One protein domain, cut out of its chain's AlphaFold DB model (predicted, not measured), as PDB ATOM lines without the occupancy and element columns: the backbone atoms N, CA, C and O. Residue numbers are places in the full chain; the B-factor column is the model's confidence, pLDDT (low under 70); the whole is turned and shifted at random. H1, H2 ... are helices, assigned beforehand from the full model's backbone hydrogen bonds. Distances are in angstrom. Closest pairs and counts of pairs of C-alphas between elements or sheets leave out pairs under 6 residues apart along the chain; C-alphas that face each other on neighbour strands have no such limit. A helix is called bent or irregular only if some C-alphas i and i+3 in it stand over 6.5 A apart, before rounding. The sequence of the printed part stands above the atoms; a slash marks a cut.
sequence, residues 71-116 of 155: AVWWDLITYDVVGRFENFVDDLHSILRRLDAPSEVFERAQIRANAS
ATOM      1  N   ALA A  71     -36.917  35.828  47.176       92.69
ATOM      2  CA  ALA A  71     -35.812  35.122  46.525       92.69
ATOM      3  C   ALA A  71     -34.913  36.048  45.695       92.69
ATOM      4  O   ALA A  71     -33.701  35.843  45.628       92.69
ATOM      5  N   VAL A  72     -35.512  37.051  45.051       94.25
ATOM      6  CA  VAL A  72     -34.805  38.023  44.208       94.25
ATOM      7  C   VAL A  72     -34.457  39.306  44.963       94.25
ATOM      8  O   VAL A  72     -33.924  40.231  44.369       94.25
ATOM      9  N   TRP A  73     -34.746  39.389  46.263       94.88
ATOM     10  CA  TRP A  73     -34.518  40.600  47.058       94.88
ATOM     11  C   TRP A  73     -35.086  41.854  46.379       94.88
ATOM     12  O   TRP A  73     -34.376  42.846  46.186       94.88
ATOM     13  N   TRP A  74     -36.363  41.794  45.993       96.00
ATOM     14  CA  TRP A  74     -37.031  42.820  45.186       96.00
ATOM     15  C   TRP A  74     -36.883  44.241  45.755       96.00
ATOM     16  O   TRP A  74     -36.668  45.192  45.010       96.00
ATOM     17  N   ASP A  75     -36.905  44.373  47.082       94.81
ATOM     18  CA  ASP A  75     -36.782  45.665  47.767       94.81
ATOM     19  C   ASP A  75     -35.338  46.201  47.843       94.81
ATOM     20  O   ASP A  75     -35.116  47.341  48.253       94.81
ATOM     21  N   LEU A  76     -34.337  45.392  47.478       97.38
ATOM     22  CA  LEU A  76     -32.911  45.730  47.580       97.38
ATOM     23  C   LEU A  76     -32.231  45.881  46.218       97.38
ATOM     24  O   LEU A  76     -31.289  46.666  46.092       97.38
ATOM     25  N   ILE A  77     -32.671  45.129  45.209       97.31
ATOM     26  CA  ILE A  77     -32.088  45.152  43.867       97.31
ATOM     27  C   ILE A  77     -33.032  45.889  42.922       97.31
ATOM     28  O   ILE A  77     -34.182  45.507  42.733       97.31
ATOM     29  N   THR A  78     -32.530  46.939  42.273       96.38
ATOM     30  CA  THR A  78     -33.262  47.597  41.185       96.38
ATOM     31  C   THR A  78     -33.111  46.785  39.904       96.38
ATOM     32  O   THR A  78     -32.012  46.667  39.367       96.38
ATOM     33  N   TYR A  79     -34.220  46.237  39.413       94.50
ATOM     34  CA  TYR A  79     -34.264  45.464  38.175       94.50
ATOM     35  C   TYR A  79     -34.627  46.350  36.982       94.50
ATOM     36  O   TYR A  79     -35.695  46.957  36.957       94.50
ATOM     37  N   ASP A  80     -33.770  46.385  35.958       93.12
ATOM     38  CA  ASP A  80     -34.070  47.061  34.687       93.12
ATOM     39  C   ASP A  80     -35.159  46.342  33.880       93.12
ATOM     40  O   ASP A  80     -35.939  46.976  33.169       93.12
ATOM     41  N   VAL A  81     -35.169  45.006  33.936       92.88
ATOM     42  CA  VAL A  81     -36.078  44.149  33.168       92.88
ATOM     43  C   VAL A  81     -36.452  42.921  33.993       92.88
ATOM     44  O   VAL A  81     -35.581  42.261  34.559       92.88
ATOM     45  N   VAL A  82     -37.743  42.581  34.001       92.88
ATOM     46  CA  VAL A  82     -38.281  41.322  34.530       92.88
ATOM     47  C   VAL A  82     -38.995  40.605  33.387       92.88
ATOM     48  O   VAL A  82     -40.009  41.093  32.890       92.88
ATOM     49  N   GLY A  83     -38.437  39.481  32.935       92.69
ATOM     50  CA  GLY A  83     -39.024  38.663  31.871       92.69
ATOM     51  C   GLY A  83     -40.061  37.667  32.391       92.69
ATOM     52  O   GLY A  83     -40.038  37.284  33.562       92.69
ATOM     53  N   ARG A  84     -40.951  37.217  31.505       91.94
ATOM     54  CA  ARG A  84     -42.009  36.234  31.765       91.94
ATOM     55  C   ARG A  84     -41.737  34.942  31.004       91.94
ATOM     56  O   ARG A  84     -41.337  34.968  29.842       91.94
ATOM     57  N   PHE A  85     -41.987  33.793  31.628       87.25
ATOM     58  CA  PHE A  85     -41.775  32.498  30.968       87.25
ATOM     59  C   PHE A  85     -42.737  32.276  29.797       87.25
ATOM     60  O   PHE A  85     -42.365  31.651  28.804       87.25
ATOM     61  N   GLU A  86     -43.943  32.829  29.883       86.75
ATOM     62  CA  GLU A  86     -44.957  32.781  28.831       86.75
ATOM     63  C   GLU A  86     -44.481  33.494  27.553       86.75
ATOM     64  O   GLU A  86     -44.806  33.064  26.450       86.75
ATOM     65  N   ASN A  87     -43.627  34.514  27.705       88.75
ATOM     66  CA  ASN A  87     -43.040  35.303  26.619       88.75
ATOM     67  C   ASN A  87     -41.516  35.111  26.523       88.75
ATOM     68  O   ASN A  87     -40.808  35.986  26.027       88.75
ATOM     69  N   PHE A  88     -40.993  33.974  27.005       89.00
ATOM     70  CA  PHE A  88     -39.565  33.801  27.302       89.00
ATOM     71  C   PHE A  88     -38.631  34.225  26.163       89.00
ATOM     72  O   PHE A  88     -37.658  34.936  26.393       89.00
ATOM     73  N   VAL A  89     -38.916  33.784  24.934       89.31
ATOM     74  CA  VAL A  89     -38.063  34.064  23.768       89.31
ATOM     75  C   VAL A  89     -38.056  35.556  23.438       89.31
ATOM     76  O   VAL A  89     -36.993  36.121  23.182       89.31
ATOM     77  N   ASP A  90     -39.220  36.200  23.470       91.00
ATOM     78  CA  ASP A  90     -39.358  37.612  23.122       91.00
ATOM     79  C   ASP A  90     -38.712  38.510  24.180       91.00
ATOM     80  O   ASP A  90     -37.938  39.413  23.841       91.00
ATOM     81  N   ASP A  91     -38.950  38.209  25.459       93.88
ATOM     82  CA  ASP A  91     -38.363  38.942  26.579       93.88
ATOM     83  C   ASP A  91     -36.839  38.768  26.612       93.88
ATOM     84  O   ASP A  91     -36.101  39.751  26.727       93.88
ATOM     85  N   LEU A  92     -36.337  37.542  26.419       93.19
ATOM     86  CA  LEU A  92     -34.900  37.279  26.352       93.19
ATOM     87  C   LEU A  92     -34.248  38.003  25.169       93.19
ATOM     88  O   LEU A  92     -33.203  38.627  25.339       93.19
ATOM     89  N   HIS A  93     -34.862  37.991  23.983       92.62
ATOM     90  CA  HIS A  93     -34.361  38.757  22.840       92.62
ATOM     91  C   HIS A  93     -34.329  40.262  23.125       92.62
ATOM     92  O   HIS A  93     -33.380  40.939  22.730       92.62
ATOM     93  N   SER A  94     -35.346  40.796  23.802       93.00
ATOM     94  CA  SER A  94     -35.387  42.206  24.203       93.00
ATOM     95  C   SER A  94     -34.218  42.573  25.123       93.00
ATOM     96  O   SER A  94     -33.522  43.565  24.888       93.00
ATOM     97  N   ILE A  95     -33.937  41.717  26.111       94.19
ATOM     98  CA  ILE A  95     -32.801  41.863  27.029       94.19
ATOM     99  C   ILE A  95     -31.476  41.800  26.261       94.19
ATOM    100  O   ILE A  95     -30.632  42.682  26.418       94.19
ATOM    101  N   LEU A  96     -31.297  40.804  25.389       95.00
ATOM    102  CA  LEU A  96     -30.066  40.631  24.613       95.00
ATOM    103  C   LEU A  96     -29.780  41.821  23.691       95.00
ATOM    104  O   LEU A  96     -28.627  42.229  23.569       95.00
ATOM    105  N   ARG A  97     -30.814  42.431  23.092       94.62
ATOM    106  CA  ARG A  97     -30.652  43.656  22.288       94.62
ATOM    107  C   ARG A  97     -30.173  44.829  23.135       94.62
ATOM    108  O   ARG A  97     -29.318  45.583  22.692       94.62
ATOM    109  N   ARG A  98     -30.700  44.984  24.353       94.44
ATOM    110  CA  ARG A  98     -30.283  46.051  25.281       94.44
ATOM    111  C   ARG A  98     -28.823  45.899  25.721       94.44
ATOM    112  O   ARG A  98     -28.187  46.899  26.034       94.44
ATOM    113  N   LEU A  99     -28.309  44.671  25.728       94.50
ATOM    114  CA  LEU A  99     -26.922  44.345  26.062       94.50
ATOM    115  C   LEU A  99     -25.964  44.383  24.859       94.50
ATOM    116  O   LEU A  99     -24.792  44.068  25.040       94.50
ATOM    117  N   ASP A 100     -26.446  44.729  23.658       96.19
ATOM    118  CA  ASP A 100     -25.678  44.662  22.403       96.19
ATOM    119  C   ASP A 100     -25.007  43.287  22.200       96.19
ATOM    120  O   ASP A 100     -23.839  43.162  21.830       96.19
ATOM    121  N   ALA A 101     -25.743  42.219  22.528       96.75
ATOM    122  CA  ALA A 101     -25.221  40.863  22.442       96.75
ATOM    123  C   ALA A 101     -24.931  40.471  20.977       96.75
ATOM    124  O   ALA A 101     -25.694  40.830  20.075       96.75
ATOM    125  N   PRO A 102     -23.877  39.683  20.711       96.38
ATOM    126  CA  PRO A 102     -23.560  39.249  19.358       96.38
ATOM    127  C   PRO A 102     -24.587  38.231  18.841       96.38
ATOM    128  O   PRO A 102     -25.267  37.547  19.615       96.38
ATOM    129  N   SER A 103     -24.690  38.098  17.517       93.62
ATOM    130  CA  SER A 103     -25.694  37.247  16.863       93.62
ATOM    131  C   SER A 103     -25.628  35.783  17.299       93.62
ATOM    132  O   SER A 103     -26.673  35.148  17.422       93.62
ATOM    133  N   GLU A 104     -24.442  35.253  17.622       94.94
ATOM    134  CA  GLU A 104     -24.318  33.856  18.063       94.94
ATOM    135  C   GLU A 104     -25.042  33.604  19.399       94.94
ATOM    136  O   GLU A 104     -25.520  32.499  19.667       94.94
ATOM    137  N   VAL A 105     -25.155  34.627  20.255       93.56
ATOM    138  CA  VAL A 105     -25.896  34.529  21.522       93.56
ATOM    139  C   VAL A 105     -27.400  34.493  21.264       93.56
ATOM    140  O   VAL A 105     -28.098  33.706  21.904       93.56
ATOM    141  N   PHE A 106     -27.898  35.271  20.297       91.62
ATOM    142  CA  PHE A 106     -29.299  35.205  19.872       91.62
ATOM    143  C   PHE A 106     -29.660  33.829  19.314       91.62
ATOM    144  O   PHE A 106     -30.682  33.267  19.695       91.62
ATOM    145  N   GLU A 107     -28.809  33.254  18.462       90.25
ATOM    146  CA  GLU A 107     -29.034  31.916  17.902       90.25
ATOM    147  C   GLU A 107     -29.115  30.852  19.002       90.25
ATOM    148  O   GLU A 107     -30.027  30.025  19.021       90.25
ATOM    149  N   ARG A 108     -28.207  30.910  19.983       88.38
ATOM    150  CA  ARG A 108     -28.232  29.995  21.132       88.38
ATOM    151  C   ARG A 108     -29.464  30.183  22.014       88.38
ATOM    152  O   ARG A 108     -29.972  29.193  22.536       88.38
ATOM    153  N   ALA A 109     -29.949  31.413  22.176       86.94
ATOM    154  CA  ALA A 109     -31.128  31.723  22.987       86.94
ATOM    155  C   ALA A 109     -32.423  31.088  22.447       86.94
ATOM    156  O   ALA A 109     -33.374  30.892  23.203       86.94
ATOM    157  N   GLN A 110     -32.456  30.707  21.165       85.06
ATOM    158  CA  GLN A 110     -33.596  30.011  20.561       85.06
ATOM    159  C   GLN A 110     -33.664  28.522  20.936       85.06
ATOM    160  O   GLN A 110     -34.710  27.887  20.781       85.06
ATOM    161  N   ILE A 111     -32.571  27.943  21.445       85.81
ATOM    162  CA  ILE A 111     -32.508  26.524  21.797       85.81
ATOM    163  C   ILE A 111     -33.197  26.305  23.149       85.81
ATOM    164  O   ILE A 111     -32.657  26.624  24.209       85.81
ATOM    165  N   ARG A 112     -34.386  25.692  23.126       80.44
ATOM    166  CA  ARG A 112     -35.095  25.260  24.340       80.44
ATOM    167  C   ARG A 112     -34.425  24.023  24.948       80.44
ATOM    168  O   ARG A 112     -34.704  22.898  24.542       80.44
ATOM    169  N   ALA A 113     -33.560  24.226  25.936       81.00
ATOM    170  CA  ALA A 113     -33.009  23.152  26.765       81.00
ATOM    171  C   ALA A 113     -33.867  22.922  28.024       81.00
ATOM    172  O   ALA A 113     -34.507  23.844  28.521       81.00
ATOM    173  N   ASN A 114     -33.854  21.697  28.565       78.38
ATOM    174  CA  ASN A 114     -34.519  21.332  29.830       78.38
ATOM    175  C   ASN A 114     -36.040  21.579  29.866       78.38
ATOM    176  O   ASN A 114     -36.609  21.841  30.927       78.38
ATOM    177  N   ALA A 115     -36.709  21.480  28.714       79.38
ATOM    178  CA  ALA A 115     -38.160  21.591  28.648       79.38
ATOM    179  C   ALA A 115     -38.808  20.495  29.508       79.38
ATOM    180  O   ALA A 115     -38.641  19.300  29.261       79.38
ATOM    181  N   SER A 116     -39.545  20.913  30.534       76.12
ATOM    182  CA  SER A 116     -40.372  19.998  31.313       76.12
ATOM    183  C   SER A 116     -41.650  19.675  30.534       76.12
ATOM    184  O   SER A 116     -42.152  20.546  29.821       76.12
TER     185      SER A 116
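Overview. This is residues 71 to 116 of the 155 residues of the protein "Sulfotransferase family 2 domain-containing protein" of Actinobacteria bacterium (UniProt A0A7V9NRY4). A long arm without a named element, residues 71 to 84, leads into a small helical hairpin: H1 and the shorter H2 pack side by side, and an end without a named element, residues 110 to 116, follows H2. Of the arm, residues 71 to 79 stick out free. The printed part has 46 residues, under half of them in its two named helices, H1 then H2, and no named strand; the class is all helix. It is loose, with a radius of gyration of the C-alphas of 12.5 A, and flat, spanning 34 by 30 by 14 A.

Arrangement. H1, residues 85 to 98, and H2, residues 103 to 109, form a helical hairpin, two touching helices that run opposite ways, at a shallow tilt of 18 degrees. Their closest C-alphas, those of His 93 and Phe 106, are 6.9 A apart. Every O i to N i+4 pair is within hydrogen-bond range in H2, and 8 of 10 in H1.

Along the chain. H1 begins at C-alpha 85 (-41.775, 32.498, 30.968) and is 18.7 A long; it is irregular, with C-alphas 86 and 89 8.6 A apart. H2, 9.9 A long, ends at C-alpha 109 (-31.128, 31.723, 22.987).

Size, cuts and confidence. The C-alphas farthest apart, those of Asp 75 and Glu 104, are 34.3 A apart. The link from H1 to H2 is tight. The printed part has no cut, and no printed residue is under 70 in pLDDT.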